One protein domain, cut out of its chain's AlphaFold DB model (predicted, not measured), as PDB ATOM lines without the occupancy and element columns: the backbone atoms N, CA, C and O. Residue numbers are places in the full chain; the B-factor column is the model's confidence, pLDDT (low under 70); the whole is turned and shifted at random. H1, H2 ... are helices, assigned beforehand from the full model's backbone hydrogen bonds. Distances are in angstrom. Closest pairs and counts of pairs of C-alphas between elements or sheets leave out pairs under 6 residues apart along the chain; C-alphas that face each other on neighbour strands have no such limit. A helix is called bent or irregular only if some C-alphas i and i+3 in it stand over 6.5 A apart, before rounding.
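AT A GLANCE: This is residues 146 to 259 of the 370 residues of the protein "Hypothetical protein" of Polarella glacialis (UniProt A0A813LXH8). Two groups of three helices meet at steep angles: H2, H3 and H4 run roughly along one another in a loose triangle, and H5, H6 and H7 fold back and forth in a second triangle, with the last part of H3 meeting the last part of H5 near their ends, as a corner, and H4 packing on residues 234 to 238 of H6. The short H1 packs on H2 at one end of the longest axis, and H7 lies toward the other end. The printed part has 114 residues with seven named helices, in the order H1 to H7, and no named strand; its class is all helix. It is compact, with a radius of gyration of the C-alphas of 13.2 A and spans of 42 by 34 by 25 A.

IN THESE COORDINATES: H1, residues 146 to 149, begins with C-alpha 146 at (231.506, 226.521, 216.235) and is 5.6 A long. H2, residues 154 to 164, is 15.6 A long, and H3, residues 176 to 188, 16.7 A. H4, residues 197 to 205, is 12.5 A long. H5, residues 209 to 226, is the longest at 25.9 A; it begins with C-alpha 209 at (229.905, 245.673, 197.699) and has a kink of 29 degrees near residue 216. H6, residues 228 to 240, is 19.2 A long. H7, residues 246 to 256, is 15.2 A long and ends with C-alpha 256 at (211.205, 244.077, 197.694). H5 and H6 are irregular: C-alphas 210 and 213 are 7.4 A apart, and C-alphas 229 and 232 are 7.1 A apart.

HOW THE PARTS SIT: H5 and H6 are the hubs, each touching three helices. With H7 they form an up and down bundle, each helix running against the one before it. H5 and H6 make a helical hairpin at a shallow tilt of 22 degrees; their closest C-alphas, of Gly 223 and Leu 231, are 5.8 A apart. H6 and H7, also a hairpin, only just touch, with 3 pairs of C-alphas within 8 A; the closest are those of Leu 239 and Thr 246, at 6.6 A. H5 touches H7 at a steep tilt of 43 degrees, with the C-alphas of Ala 217 and Ala 252 closest, at 4.1 A. Residues 183 to 188 of H3 touch H5 at a steep tilt of 49 degrees, with Val 188 and His 226 closest, their C-alphas 6.5 A apart. H4 touches residues 234 to 238 of H6 at a steep tilt of 66 degrees, the closest C-alphas being those of Val 199 and Leu 238, at 5.6 A. H2 touches H4 at a shallow tilt of 21 degrees, the same way, with Val 162 and Met 205 closest, their C-alphas 5.3 A apart. H1 touches H2, with the C-alphas of Trp 146 and Ala 157 closest, at 4.9 A. In H3, H4 and H7 every O i to N i+4 pair is within hydrogen-bond range; H2 has 6 of 7, H5 10 of 14 and H6 7 of 9, and H1 is too short for such a pair.

THE WHOLE: The two C-alphas farthest apart, of Asp 148 and Gly 259, are 43.5 A apart. The printed part has no cut. The link from H2 to H3, with 11 residues between them, is long. Mean pLDDT of the printed part is 97.2, and no printed residue is under 70.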
ATOM      1  N   TRP A 146     232.695 225.672 216.060       94.81
ATOM      2  CA  TRP A 146     231.506 226.521 216.235       94.81
ATOM      3  C   TRP A 146     230.210 225.697 216.351       94.81
ATOM      4  O   TRP A 146     229.245 226.138 216.970       94.81
ATOM      5  N   ARG A 147     230.203 224.469 215.814       95.31
ATOM      6  CA  ARG A 147     229.068 223.533 215.864       95.31
ATOM      7  C   ARG A 147     228.677 223.144 217.287       95.31
ATOM      8  O   ARG A 147     227.490 222.941 217.550       95.31
ATOM      9  N   ASP A 148     229.648 223.111 218.198       95.38
ATOM     10  CA  ASP A 148     229.440 222.778 219.612       95.38
ATOM     11  C   ASP A 148     228.559 223.824 220.330       95.38
ATOM     12  O   ASP A 148     227.989 223.536 221.380       95.38
ATOM     13  N   PHE A 149     228.403 225.020 219.745       94.44
ATOM     14  CA  PHE A 149     227.600 226.121 220.286       94.44
ATOM     15  C   PHE A 149     226.182 226.198 219.709       94.44
ATOM     16  O   PHE A 149     225.400 227.036 220.136       94.44
ATOM     17  N   SER A 150     225.810 225.321 218.772       93.56
ATOM     18  CA  SER A 150     224.496 225.353 218.103       93.56
ATOM     19  C   SER A 150     223.288 225.336 219.050       93.56
ATOM     20  O   SER A 150     222.237 225.874 218.706       93.56
ATOM     21  N   SER A 151     223.428 224.745 220.240       94.00
ATOM     22  CA  SER A 151     222.378 224.693 221.263       94.00
ATOM     23  C   SER A 151     222.467 225.805 222.310       94.00
ATOM     24  O   SER A 151     221.447 226.156 222.899       94.00
ATOM     25  N   THR A 152     223.661 226.346 222.566       96.25
ATOM     26  CA  THR A 152     223.917 227.319 223.642       96.25
ATOM     27  C   THR A 152     223.956 228.758 223.140       96.25
ATOM     28  O   THR A 152     223.407 229.639 223.794       96.25
ATOM     29  N   ASP A 153     224.569 228.986 221.981       96.62
ATOM     30  CA  ASP A 153     224.662 230.274 221.298       96.62
ATOM     31  C   ASP A 153     224.443 230.073 219.784       96.62
ATOM     32  O   ASP A 153     225.396 229.921 219.005       96.62
ATOM     33  N   PRO A 154     223.171 230.032 219.342       96.69
ATOM     34  CA  PRO A 154     222.838 229.784 217.944       96.69
ATOM     35  C   PRO A 154     223.325 230.901 217.011       96.69
ATOM     36  O   PRO A 154     223.571 230.634 215.836       96.69
ATOM     37  N   LEU A 155     223.494 232.132 217.511       97.44
ATOM     38  CA  LEU A 155     224.031 233.242 216.726       97.44
ATOM     39  C   LEU A 155     225.517 233.026 216.442       97.44
ATOM     40  O   LEU A 155     225.938 233.123 215.290       97.44
ATOM     41  N   TYR A 156     226.301 232.683 217.468       97.25
ATOM     42  CA  TYR A 156     227.723 232.385 217.310       97.25
ATOM     43  C   TYR A 156     227.962 231.193 216.380       97.25
ATOM     44  O   TYR A 156     228.798 231.270 215.477       97.25
ATOM     45  N   ALA A 157     227.191 230.114 216.549       97.56
ATOM     46  CA  ALA A 157     227.261 228.959 215.659       97.56
ATOM     47  C   ALA A 157     226.959 229.350 214.201       97.56
ATOM     48  O   ALA A 157     227.725 229.007 213.300       97.56
ATOM     49  N   LEU A 158     225.901 230.135 213.973       97.88
ATOM     50  CA  LEU A 158     225.551 230.633 212.644       97.88
ATOM     51  C   LEU A 158     226.658 231.512 212.045       97.88
ATOM     52  O   LEU A 158     226.964 231.369 210.865       97.88
ATOM     53  N   MET A 159     227.284 232.395 212.828       98.00
ATOM     54  CA  MET A 159     228.394 233.227 212.346       98.00
ATOM     55  C   MET A 159     229.600 232.396 211.882       98.00
ATOM     56  O   MET A 159     230.250 232.769 210.906       98.00
ATOM     57  N   GLY A 160     229.887 231.272 212.547       97.50
ATOM     58  CA  GLY A 160     230.893 230.313 212.079       97.50
ATOM     59  C   GLY A 160     230.475 229.630 210.774       97.50
ATOM     60  O   GLY A 160     231.265 229.549 209.836       97.50
ATOM     61  N   GLU A 161     229.210 229.217 210.673       97.44
ATOM     62  CA  GLU A 161     228.671 228.571 209.470       97.44
ATOM     63  C   GLU A 161     228.713 229.486 208.236       97.44
ATOM     64  O   GLU A 161     229.161 229.055 207.176       97.44
ATOM     65  N   VAL A 162     228.281 230.751 208.352       97.38
ATOM     66  CA  VAL A 162     228.232 231.696 207.211       97.38
ATOM     67  C   VAL A 162     229.620 232.040 206.661       97.38
ATOM     68  O   VAL A 162     229.737 232.444 205.503       97.38
ATOM     69  N   GLN A 163     230.670 231.893 207.476       97.19
ATOM     70  CA  GLN A 163     232.057 232.092 207.051       97.19
ATOM     71  C   GLN A 163     232.576 230.911 206.220       97.19
ATOM     72  O   GLN A 163     233.360 231.125 205.292       97.19
ATOM     73  N   GLU A 164     232.132 229.688 206.530       96.69
ATOM     74  CA  GLU A 164     232.468 228.471 205.779       96.69
ATOM     75  C   GLU A 164     231.622 228.339 204.499       96.69
ATOM     76  O   GLU A 164     232.162 228.053 203.431       96.69
ATOM     77  N   ASP A 165     230.311 228.592 204.577       97.25
ATOM     78  CA  ASP A 165     229.354 228.428 203.475       97.25
ATOM     79  C   ASP A 165     228.789 229.786 203.001       97.25
ATOM     80  O   ASP A 165     227.629 230.138 203.197       97.25
ATOM     81  N   LYS A 166     229.634 230.575 202.326       97.88
ATOM     82  CA  LYS A 166     229.342 231.964 201.908       97.88
ATOM     83  C   LYS A 166     228.064 232.151 201.081       97.88
ATOM     84  O   LYS A 166     227.861 231.492 200.070       97.88
ATOM     85  N   VAL A 167     227.261 233.167 201.376       98.19
ATOM     86  CA  VAL A 167     226.032 233.459 200.606       98.19
ATOM     87  C   VAL A 167     226.293 233.776 199.124       98.19
ATOM     88  O   VAL A 167     225.469 233.453 198.271       98.19
ATOM     89  N   VAL A 168     227.430 234.396 198.811       98.25
ATOM     90  CA  VAL A 168     227.815 234.769 197.441       98.25
ATOM     91  C   VAL A 168     228.911 233.821 196.958       98.25
ATOM     92  O   VAL A 168     229.914 233.643 197.653       98.25
ATOM     93  N   GLY A 169     228.694 233.192 195.803       97.56
ATOM     94  CA  GLY A 169     229.670 232.323 195.147       97.56
ATOM     95  C   GLY A 169     230.880 233.092 194.608       97.56
ATOM     96  O   GLY A 169     230.909 234.323 194.598       97.56
ATOM     97  N   GLU A 170     231.897 232.367 194.141       96.62
ATOM     98  CA  GLU A 170     233.083 232.974 193.508       96.62
ATOM     99  C   GLU A 170     232.750 233.694 192.191       96.62
ATOM    100  O   GLU A 170     233.443 234.628 191.796       96.62
ATOM    101  N   ASP A 171     231.657 233.294 191.543       96.81
ATOM    102  CA  ASP A 171     231.071 233.920 190.358       96.81
ATOM    103  C   ASP A 171     230.303 235.220 190.661       96.81
ATOM    104  O   ASP A 171     229.876 235.918 189.743       96.81
ATOM    105  N   GLY A 172     230.142 235.571 191.941       96.25
ATOM    106  CA  GLY A 172     229.374 236.735 192.376       96.25
ATOM    107  C   GLY A 172     227.861 236.504 192.425       96.25
ATOM    108  O   GLY A 172     227.118 237.454 192.711       96.25
ATOM    109  N   GLU A 173     227.397 235.276 192.184       97.75
ATOM    110  CA  GLU A 173     225.981 234.927 192.222       97.75
ATOM    111  C   GLU A 173     225.518 234.546 193.629       97.75
ATOM    112  O   GLU A 173     226.265 234.030 194.466       97.75
ATOM    113  N   VAL A 174     224.257 234.867 193.922       97.94
ATOM    114  CA  VAL A 174     223.665 234.636 195.242       97.94
ATOM    115  C   VAL A 174     223.176 233.196 195.321       97.94
ATOM    116  O   VAL A 174     222.313 232.772 194.555       97.94
ATOM    117  N   ARG A 175     223.685 232.439 196.294       98.31
ATOM    118  CA  ARG A 175     223.242 231.071 196.577       98.31
ATOM    119  C   ARG A 175     221.946 231.112 197.383       98.31
ATOM    120  O   ARG A 175     221.962 231.015 198.610       98.31
ATOM    121  N   GLU A 176     220.819 231.275 196.691       97.81
ATOM    122  CA  GLU A 176     219.502 231.516 197.308       97.81
ATOM    123  C   GLU A 176     219.112 230.467 198.358       97.81
ATOM    124  O   GLU A 176     218.614 230.823 199.423       97.81
ATOM    125  N   ALA A 177     219.389 229.183 198.112       98.06
ATOM    126  CA  ALA A 177     219.079 228.117 199.068       98.06
ATOM    127  C   ALA A 177     219.843 228.282 200.397       98.06
ATOM    128  O   ALA A 177     219.272 228.105 201.473       98.06
ATOM    129  N   THR A 178     221.124 228.659 200.322       98.25
ATOM    130  CA  THR A 178     221.961 228.945 201.494       98.25
ATOM    131  C   THR A 178     221.470 230.200 202.214       98.25
ATOM    132  O   THR A 178     221.285 230.170 203.429       98.25
ATOM    133  N   LEU A 179     221.170 231.275 201.475       98.44
ATOM    134  CA  LEU A 179     220.614 232.501 202.053       98.44
ATOM    135  C   LEU A 179     219.301 232.228 202.796       98.44
ATOM    136  O   LEU A 179     219.178 232.594 203.960       98.44
ATOM    137  N   ASN A 180     218.352 231.527 202.173       98.31
ATOM    138  CA  ASN A 180     217.059 231.208 202.784       98.31
ATOM    139  C   ASN A 180     217.214 230.385 204.071       98.31
ATOM    140  O   ASN A 180     216.530 230.661 205.054       98.31
ATOM    141  N   ARG A 181     218.161 229.434 204.119       98.25
ATOM    142  CA  ARG A 181     218.482 228.680 205.347       98.25
ATOM    143  C   ARG A 181     218.943 229.601 206.484       98.25
ATOM    144  O   ARG A 181     218.545 229.415 207.639       98.25
ATOM    145  N   TYR A 182     219.766 230.598 206.169       98.50
ATOM    146  CA  TYR A 182     220.223 231.582 207.150       98.50
ATOM    147  C   TYR A 182     219.107 232.520 207.590       98.50
ATOM    148  O   TYR A 182     218.988 232.785 208.783       98.50
ATOM    149  N   LEU A 183     218.246 232.962 206.674       98.38
ATOM    150  CA  LEU A 183     217.115 233.829 207.011       98.38
ATOM    151  C   LEU A 183     216.081 233.128 207.887       98.38
ATOM    152  O   LEU A 183     215.633 233.718 208.866       98.38
ATOM    153  N   GLU A 184     215.797 231.854 207.628       98.25
ATOM    154  CA  GLU A 184     214.973 231.022 208.508       98.25
ATOM    155  C   GLU A 184     215.549 230.993 209.934       98.25
ATOM    156  O   GLU A 184     214.843 231.155 210.930       98.25
ATOM    157  N   THR A 185     216.867 230.848 210.057       97.94
ATOM    158  CA  THR A 185     217.533 230.806 211.365       97.94
ATOM    159  C   THR A 185     217.526 232.173 212.061       97.94
ATOM    160  O   THR A 185     217.265 232.261 213.262       97.94
ATOM    161  N   LEU A 186     217.765 233.252 211.316       97.81
ATOM    162  CA  LEU A 186     217.835 234.611 211.853       97.81
ATOM    163  C   LEU A 186     216.463 235.166 212.238       97.81
ATOM    164  O   LEU A 186     216.321 235.704 213.332       97.81
ATOM    165  N   MET A 187     215.472 235.050 211.352       97.25
ATOM    166  CA  MET A 187     214.169 235.707 211.489       97.25
ATOM    167  C   MET A 187     213.112 234.798 212.118       97.25
ATOM    168  O   MET A 187     212.390 235.241 213.009       97.25
ATOM    169  N   VAL A 188     213.038 233.523 211.715       97.06
ATOM    170  CA  VAL A 188     211.998 232.599 212.209       97.06
ATOM    171  C   VAL A 188     212.425 231.957 213.525       97.06
ATOM    172  O   VAL A 188     211.694 232.014 214.513       97.06
ATOM    173  N   LYS A 189     213.645 231.410 213.587       97.12
ATOM    174  CA  LYS A 189     214.197 230.833 214.828       97.12
ATOM    175  C   LYS A 189     214.762 231.883 215.788       97.12
ATOM    176  O   LYS A 189     215.174 231.526 216.889       97.12
ATOM    177  N   LYS A 190     214.764 233.161 215.387       96.94
ATOM    178  CA  LYS A 190     215.191 234.317 216.193       96.94
ATOM    179  C   LYS A 190     216.598 234.172 216.782       96.94
ATOM    180  O   LYS A 190     216.836 234.576 217.917       96.94
ATOM    181  N   ALA A 191     217.538 233.610 216.016       97.31
ATOM    182  CA  ALA A 191     218.935 233.534 216.448       97.31
ATOM    183  C   ALA A 191     219.544 234.934 216.658       97.31
ATOM    184  O   ALA A 191     220.329 235.128 217.579       97.31
ATOM    185  N   ALA A 192     219.147 235.922 215.847       96.69
ATOM    186  CA  ALA A 192     219.472 237.328 216.075       96.69
ATOM    187  C   ALA A 192     218.417 237.956 216.999       96.69
ATOM    188  O   ALA A 192     217.310 238.279 216.566       96.69
ATOM    189  N   GLY A 193     218.756 238.122 218.278       94.25
ATOM    190  CA  GLY A 193     217.834 238.649 219.287       94.25
ATOM    191  C   GLY A 193     217.646 240.165 219.209       94.25
ATOM    192  O   GLY A 193     216.657 240.694 219.720       94.25
ATOM    193  N   LYS A 194     218.594 240.885 218.597       97.25
ATOM    194  CA  LYS A 194     218.578 242.347 218.472       97.25
ATOM    195  C   LYS A 194     218.935 242.779 217.046       97.25
ATOM    196  O   LYS A 194     219.754 242.134 216.396       97.25
ATOM    197  N   PRO A 195     218.442 243.940 216.575       97.50
ATOM    198  CA  PRO A 195     218.815 244.476 215.262       97.50
ATOM    199  C   PRO A 195     220.327 244.663 215.053       97.50
ATOM    200  O   PRO A 195     220.811 244.565 213.932       97.50
ATOM    201  N   LYS A 196     221.099 244.890 216.124       97.50
ATOM    202  CA  LYS A 196     222.563 245.014 216.046       97.50
ATOM    203  C   LYS A 196     223.271 243.705 215.701       97.50
ATOM    204  O   LYS A 196     224.307 243.757 215.048       97.50
ATOM    205  N   ASP A 197     222.702 242.561 216.066       98.12
ATOM    206  CA  ASP A 197     223.287 241.244 215.799       98.12
ATOM    207  C   ASP A 197     223.389 240.999 214.280       98.12
ATOM    208  O   ASP A 197     224.346 240.408 213.783       98.12
ATOM    209  N   TRP A 198     222.460 241.570 213.502       98.12
ATOM    210  CA  TRP A 198     222.499 241.541 212.037       98.12
ATOM    211  C   TRP A 198     223.737 242.214 211.445       98.12
ATOM    212  O   TRP A 198     224.202 241.808 210.384       98.12
ATOM    213  N   VAL A 199     224.292 243.227 212.114       98.25
ATOM    214  CA  VAL A 199     225.516 243.913 211.673       98.25
ATOM    215  C   VAL A 199     226.717 242.967 211.746       98.25
ATOM    216  O   VAL A 199     227.596 243.021 210.882       98.25
ATOM    217  N   GLU A 200     226.750 242.102 212.760       97.81
ATOM    218  CA  GLU A 200     227.804 241.104 212.970       97.81
ATOM    219  C   GLU A 200     227.659 239.946 211.983       97.81
ATOM    220  O   GLU A 200     228.615 239.613 211.283       97.81
ATOM    221  N   VAL A 201     226.440 239.425 211.825       98.25
ATOM    222  CA  VAL A 201     226.138 238.366 210.852       98.25
ATOM    223  C   VAL A 201     226.433 238.824 209.425       98.25
ATOM    224  O   VAL A 201     227.092 238.110 208.673       98.25
ATOM    225  N   TRP A 202     226.024 240.039 209.050       98.38
ATOM    226  CA  TRP A 202     226.332 240.600 207.734       98.38
ATOM    227  C   TRP A 202     227.842 240.704 207.497       98.38
ATOM    228  O   TRP A 202     228.331 240.411 206.404       98.38
ATOM    229  N   ALA A 203     228.602 241.115 208.517       98.00
ATOM    230  CA  ALA A 203     230.057 241.161 208.426       98.00
ATOM    231  C   ALA A 203     230.658 239.757 208.250       98.00
ATOM    232  O   ALA A 203     231.567 239.593 207.436       98.00
ATOM    233  N   ALA A 204     230.128 238.754 208.956       98.00
ATOM    234  CA  ALA A 204     230.550 237.362 208.842       98.00
ATOM    235  C   ALA A 204     230.226 236.747 207.466       98.00
ATOM    236  O   ALA A 204     231.033 235.980 206.948       98.00
ATOM    237  N   MET A 205     229.115 237.142 206.830       98.19
ATOM    238  CA  MET A 205     228.758 236.704 205.469       98.19
ATOM    239  C   MET A 205     229.752 237.179 204.393       98.19
ATOM    240  O   MET A 205     229.778 236.614 203.300       98.19
ATOM    241  N   GLY A 206     230.549 238.222 204.663       97.38
ATOM    242  CA  GLY A 206     231.600 238.687 203.752       97.38
ATOM    243  C   GLY A 206     231.094 239.139 202.375       97.38
ATOM    244  O   GLY A 206     231.773 238.918 201.375       97.38
ATOM    245  N   ILE A 207     229.900 239.742 202.312       98.25
ATOM    246  CA  ILE A 207     229.216 240.083 201.055       98.25
ATOM    247  C   ILE A 207     229.971 241.203 200.305       98.25
ATOM    248  O   ILE A 207     230.117 242.303 200.857       98.25
ATOM    249  N   PRO A 208     230.401 240.976 199.044       98.00
ATOM    250  CA  PRO A 208     231.008 242.008 198.201       98.00
ATOM    251  C   PRO A 208     230.087 243.216 197.992       98.00
ATOM    252  O   PRO A 208     228.864 243.073 197.965       98.00
ATOM    253  N   ILE A 209     230.662 244.411 197.811       97.44
ATOM    254  CA  ILE A 209     229.905 245.673 197.699       97.44
ATOM    255  C   ILE A 209     228.922 245.631 196.518       97.44
ATOM    256  O   ILE A 209     227.799 246.123 196.619       97.44
ATOM    257  N   GLU A 210     229.335 245.008 195.422       97.38
ATOM    258  CA  GLU A 210     228.607 244.881 194.162       97.38
ATOM    259  C   GLU A 210     227.393 243.947 194.286       97.38
ATOM    260  O   GLU A 210     226.406 244.111 193.571       97.38
ATOM    261  N   SER A 211     227.435 243.007 195.236       98.00
ATOM    262  CA  SER A 211     226.376 242.019 195.470       98.00
ATOM    263  C   SER A 211     225.442 242.393 196.627       98.00
ATOM    264  O   SER A 211     224.464 241.685 196.865       98.00
ATOM    265  N   GLN A 212     225.680 243.506 197.337       98.12
ATOM    266  CA  GLN A 212     224.873 243.886 198.510       98.12
ATOM    267  C   GLN A 212     223.387 244.051 198.176       98.12
ATOM    268  O   GLN A 212     222.547 243.547 198.914       98.12
ATOM    269  N   GLY A 213     223.061 244.712 197.058       97.25
ATOM    270  CA  GLY A 213     221.672 244.897 196.621       97.25
ATOM    271  C   GLY A 213     220.998 243.571 196.251       97.25
ATOM    272  O   GLY A 213     219.877 243.309 196.687       97.25
ATOM    273  N   LYS A 214     221.720 242.692 195.531       97.12
ATOM    274  CA  LYS A 214     221.244 241.349 195.153       97.12
ATOM    275  C   LYS A 214     220.918 240.488 196.377       97.12
ATOM    276  O   LYS A 214     219.944 239.750 196.341       97.12
ATOM    277  N   VAL A 215     221.719 240.579 197.442       98.38
ATOM    278  CA  VAL A 215     221.495 239.824 198.687       98.38
ATOM    279  C   VAL A 215     220.401 240.462 199.546       98.38
ATOM    280  O   VAL A 215     219.581 239.747 200.112       98.38
ATOM    281  N   LEU A 216     220.337 241.795 199.629       98.25
ATOM    282  CA  LEU A 216     219.331 242.476 200.451       98.25
ATOM    283  C   LEU A 216     217.911 242.343 199.918       98.25
ATOM    284  O   LEU A 216     216.991 242.273 200.725       98.25
ATOM    285  N   ALA A 217     217.702 242.295 198.602       97.31
ATOM    286  CA  ALA A 217     216.351 242.188 198.050       97.31
ATOM    287  C   ALA A 217     215.605 240.915 198.532       97.31
ATOM    288  O   ALA A 217     214.483 241.044 199.029       97.31
ATOM    289  N   PRO A 218     216.198 239.701 198.493       97.81
ATOM    290  CA  PRO A 218     215.640 238.522 199.153       97.81
ATOM    291  C   PRO A 218     215.424 238.693 200.661       97.81
ATOM    292  O   PRO A 218     214.397 238.249 201.161       97.81
ATOM    293  N   ILE A 219     216.338 239.360 201.377       98.06
ATOM    294  CA  ILE A 219     216.205 239.606 202.827       98.06
ATOM    295  C   ILE A 219     214.982 240.469 203.128       98.06
ATOM    296  O   ILE A 219     214.225 240.147 204.038       98.06
ATOM    297  N   VAL A 220     214.769 241.540 202.358       98.06
ATOM    298  CA  VAL A 220     213.596 242.410 202.497       98.06
ATOM    299  C   VAL A 220     212.322 241.609 202.242       98.06
ATOM    300  O   VAL A 220     211.441 241.601 203.093       98.06
ATOM    301  N   ARG A 221     212.244 240.862 201.133       97.12
ATOM    302  CA  ARG A 221     211.063 240.036 200.812       97.12
ATOM    303  C   ARG A 221     210.770 238.985 201.882       97.12
ATOM    304  O   ARG A 221     209.623 238.831 202.290       97.12
ATOM    305  N   PHE A 222     211.798 238.282 202.349       97.69
ATOM    306  CA  PHE A 222     211.659 237.278 203.402       97.69
ATOM    307  C   PHE A 222     211.238 237.923 204.729       97.69
ATOM    308  O   PHE A 222     210.334 237.434 205.402       97.69
ATOM    309  N   GLY A 223     211.846 239.057 205.085       97.69
ATOM    310  CA  GLY A 223     211.525 239.796 206.301       97.69
ATOM    311  C   GLY A 223     210.103 240.335 206.318       97.69
ATOM    312  O   GLY A 223     209.449 240.228 207.347       97.69
ATOM    313  N   LEU A 224     209.590 240.824 205.186       96.75
ATOM    314  CA  LEU A 224     208.196 241.262 205.065       96.75
ATOM    315  C   LEU A 224     207.204 240.126 205.352       96.75
ATOM    316  O   LEU A 224     206.138 240.377 205.903       96.75
ATOM    317  N   LEU A 225     207.557 238.885 205.000       96.94
ATOM    318  CA  LEU A 225     206.706 237.716 205.218       96.94
ATOM    319  C   LEU A 225     206.814 237.152 206.644       96.94
ATOM    320  O   LEU A 225     205.818 236.684 207.190       96.94
ATOM    321  N   HIS A 226     208.011 237.162 207.235       97.38
ATOM    322  CA  HIS A 226     208.296 236.383 208.446       97.38
ATOM    323  C   HIS A 226     208.598 237.206 209.704       97.38
ATOM    324  O   HIS A 226     208.425 236.689 210.807       97.38
ATOM    325  N   ALA A 227     209.077 238.445 209.571       97.00
ATOM    326  CA  ALA A 227     209.461 239.287 210.708       97.00
ATOM    327  C   ALA A 227     209.366 240.800 210.403       97.00
ATOM    328  O   ALA A 227     210.338 241.537 210.653       97.00
ATOM    329  N   PRO A 228     208.236 241.285 209.851       96.69
ATOM    330  CA  PRO A 228     208.137 242.649 209.339       96.69
ATOM    331  C   PRO A 228     208.338 243.707 210.433       96.69
ATOM    332  O   PRO A 228     208.952 244.738 210.180       96.69
ATOM    333  N   GLU A 229     207.956 243.426 211.679       96.75
ATOM    334  CA  GLU A 229     208.076 244.358 212.808       96.75
ATOM    335  C   GLU A 229     209.534 244.695 213.156       96.75
ATOM    336  O   GLU A 229     209.828 245.752 213.711       96.75
ATOM    337  N   SER A 230     210.467 243.794 212.835       97.19
ATOM    338  CA  SER A 230     211.899 243.976 213.111       97.19
ATOM    339  C   SER A 230     212.686 244.485 211.902       97.19
ATOM    340  O   SER A 230     213.783 245.030 212.062       97.19
ATOM    341  N   LEU A 231     212.135 244.336 210.692       98.12
ATOM    342  CA  LEU A 231     212.862 244.542 209.443       98.12
ATOM    343  C   LEU A 231     213.354 245.985 209.289       98.12
ATOM    344  O   LEU A 231     214.521 246.198 208.962       98.12
ATOM    345  N   GLY A 232     212.511 246.978 209.585       98.19
ATOM    346  CA  GLY A 232     212.901 248.389 209.475       98.19
ATOM    347  C   GLY A 232     214.076 248.740 210.394       98.19
ATOM    348  O   GLY A 232     215.018 249.420 209.980       98.19
ATOM    349  N   SER A 233     214.084 248.177 211.609       98.25
ATOM    350  CA  SER A 233     215.189 248.341 212.555       98.25
ATOM    351  C   SER A 233     216.478 247.660 212.096       98.25
ATOM    352  O   SER A 233     217.565 248.223 212.237       98.25
ATOM    353  N   VAL A 234     216.366 246.461 211.520       98.44
ATOM    354  CA  VAL A 234     217.501 245.730 210.943       98.44
ATOM    355  C   VAL A 234     218.132 246.530 209.802       98.44
ATOM    356  O   VAL A 234     219.343 246.747 209.807       98.44
ATOM    357  N   LEU A 235     217.329 247.037 208.860       98.44
ATOM    358  CA  LEU A 235     217.820 247.864 207.751       98.44
ATOM    359  C   LEU A 235     218.493 249.152 208.257       98.44
ATOM    360  O   LEU A 235     219.576 249.517 207.786       98.44
ATOM    361  N   GLY A 236     217.898 249.805 209.259       98.19
ATOM    362  CA  GLY A 236     218.469 250.983 209.911       98.19
ATOM    363  C   GLY A 236     219.828 250.708 210.568       98.19
ATOM    364  O   GLY A 236     220.782 251.462 210.357       98.19
ATOM    365  N   GLU A 237     219.965 249.615 211.326       98.25
ATOM    366  CA  GLU A 237     221.244 249.233 211.943       98.25
ATOM    367  C   GLU A 237     222.295 248.799 210.911       98.25
ATOM    368  O   GLU A 237     223.464 249.155 211.062       98.25
ATOM    369  N   LEU A 238     221.914 248.132 209.816       98.44
ATOM    370  CA  LEU A 238     222.844 247.803 208.725       98.44
ATOM    371  C   LEU A 238     223.438 249.062 208.065       98.44
ATOM    372  O   LEU A 238     224.641 249.104 207.766       98.44
ATOM    373  N   LEU A 239     222.626 250.112 207.885       98.00
ATOM    374  CA  LEU A 239     223.079 251.417 207.387       98.00
ATOM    375  C   LEU A 239     223.988 252.131 208.393       98.00
ATOM    376  O   LEU A 239     225.069 252.605 208.020       98.00
ATOM    377  N   LYS A 240     223.578 252.183 209.666       97.00
ATOM    378  CA  LYS A 240     224.330 252.831 210.754       97.00
ATOM    379  C   LYS A 240     225.648 252.128 211.062       97.00
ATOM    380  O   LYS A 240     226.638 252.798 211.337       97.00
ATOM    381  N   GLY A 241     225.684 250.803 210.955       96.62
ATOM    382  CA  GLY A 241     226.886 249.983 211.084       96.62
ATOM    383  C   GLY A 241     227.850 250.112 209.903       96.62
ATOM    384  O   GLY A 241     228.902 249.476 209.908       96.62
ATOM    385  N   HIS A 242     227.507 250.913 208.882       94.69
ATOM    386  CA  HIS A 242     228.293 251.117 207.660       94.69
ATOM    387  C   HIS A 242     228.632 249.820 206.913       94.69
ATOM    388  O   HIS A 242     229.578 249.781 206.124       94.69
ATOM    389  N   ARG A 243     227.860 248.757 207.149       94.19
ATOM    390  CA  ARG A 243     228.072 247.452 206.518       94.19
ATOM    391  C   ARG A 243     227.496 247.402 205.112       94.19
ATOM    392  O   ARG A 243     228.011 246.679 204.261       94.19
ATOM    393  N   VAL A 244     226.486 248.230 204.861       97.38
ATOM    394  CA  VAL A 244     225.777 248.305 203.589       97.38
ATOM    395  C   VAL A 244     225.842 249.719 203.014       97.38
ATOM    396  O   VAL A 244     225.776 250.720 203.736       97.38
ATOM    397  N   LYS A 245     225.977 249.820 201.691       97.50
ATOM    398  CA  LYS A 245     225.798 251.080 200.965       97.50
ATOM    399  C   LYS A 245     224.327 251.485 200.953       97.50
ATOM    400  O   LYS A 245     223.461 250.693 200.612       97.50
ATOM    401  N   THR A 246     224.060 252.763 201.195       97.00
ATOM    402  CA  THR A 246     222.711 253.337 201.135       97.00
ATOM    403  C   THR A 246     221.964 252.991 199.847       97.00
ATOM    404  O   THR A 246     220.827 252.540 199.907       97.00
ATOM    405  N   LYS A 247     222.644 253.094 198.697       97.38
ATOM    406  CA  LYS A 247     222.084 252.742 197.388       97.38
ATOM    407  C   LYS A 247     221.625 251.277 197.301       97.38
ATOM    408  O   LYS A 247     220.595 251.007 196.704       97.38
ATOM    409  N   ALA A 248     222.354 250.346 197.922       98.19
ATOM    410  CA  ALA A 248     221.982 248.932 197.925       98.19
ATOM    411  C   ALA A 248     220.721 248.670 198.766       98.19
ATOM    412  O   ALA A 248     219.889 247.864 198.366       98.19
ATOM    413  N   VAL A 249     220.556 249.369 199.899       98.06
ATOM    414  CA  VAL A 249     219.318 249.297 200.698       98.06
ATOM    415  C   VAL A 249     218.145 249.883 199.924       98.06
ATOM    416  O   VAL A 249     217.096 249.260 199.848       98.06
ATOM    417  N   GLU A 250     218.334 251.050 199.314       97.75
ATOM    418  CA  GLU A 250     217.322 251.712 198.490       97.75
ATOM    419  C   GLU A 250     216.845 250.812 197.338       97.75
ATOM    420  O   GLU A 250     215.646 250.617 197.175       97.75
ATOM    421  N   GLU A 251     217.762 250.205 196.577       97.38
ATOM    422  CA  GLU A 251     217.431 249.256 195.503       97.38
ATOM    423  C   GLU A 251     216.702 248.010 196.021       97.38
ATOM    424  O   GLU A 251     215.732 247.563 195.408       97.38
ATOM    425  N   ALA A 252     217.137 247.464 197.158       97.88
ATOM    426  CA  ALA A 252     216.516 246.292 197.762       97.88
ATOM    427  C   ALA A 252     215.100 246.571 198.278       97.88
ATOM    428  O   ALA A 252     214.208 245.755 198.067       97.88
ATOM    429  N   VAL A 253     214.888 247.725 198.913       97.62
ATOM    430  CA  VAL A 253     213.570 248.183 199.366       97.62
ATOM    431  C   VAL A 253     212.654 248.403 198.169       97.62
ATOM    432  O   VAL A 253     211.568 247.835 198.129       97.62
ATOM    433  N   VAL A 254     213.123 249.133 197.151       96.50
ATOM    434  CA  VAL A 254     212.360 249.381 195.919       96.50
ATOM    435  C   VAL A 254     211.949 248.072 195.252       96.50
ATOM    436  O   VAL A 254     210.804 247.922 194.846       96.50
ATOM    437  N   SER A 255     212.863 247.105 195.150       96.19
ATOM    438  CA  SER A 255     212.562 245.811 194.536       96.19
ATOM    439  C   SER A 255     211.707 244.901 195.421       96.19
ATOM    440  O   SER A 255     210.981 244.065 194.885       96.19
ATOM    441  N   GLY A 256     211.855 244.977 196.744       94.69
ATOM    442  CA  GLY A 256     211.205 244.077 197.694       94.69
ATOM    443  C   GLY A 256     209.800 244.514 198.100       94.69
ATOM    444  O   GLY A 256     208.989 243.655 198.421       94.69
ATOM    445  N   MET A 257     209.525 245.821 198.054       95.31
ATOM    446  CA  MET A 257     208.261 246.441 198.478       95.31
ATOM    447  C   MET A 257     207.427 246.989 197.309       95.31
ATOM    448  O   MET A 257     206.416 247.653 197.523       95.31
ATOM    449  N   ALA A 258     207.840 246.746 196.060       93.94
ATOM    450  CA  ALA A 258     207.102 247.209 194.889       93.94
ATOM    451  C   ALA A 258     205.666 246.662 194.884       93.94
ATOM    452  O   ALA A 258     205.457 245.452 194.793       93.94
ATOM    453  N   GLY A 259     204.683 247.564 194.946       86.75
ATOM    454  CA  GLY A 259     203.261 247.211 194.915       86.75
ATOM    455  C   GLY A 259     202.743 246.533 196.187       86.75
ATOM    456  O   GLY A 259     201.671 245.931 196.151       86.75
TER     457      GLY A 259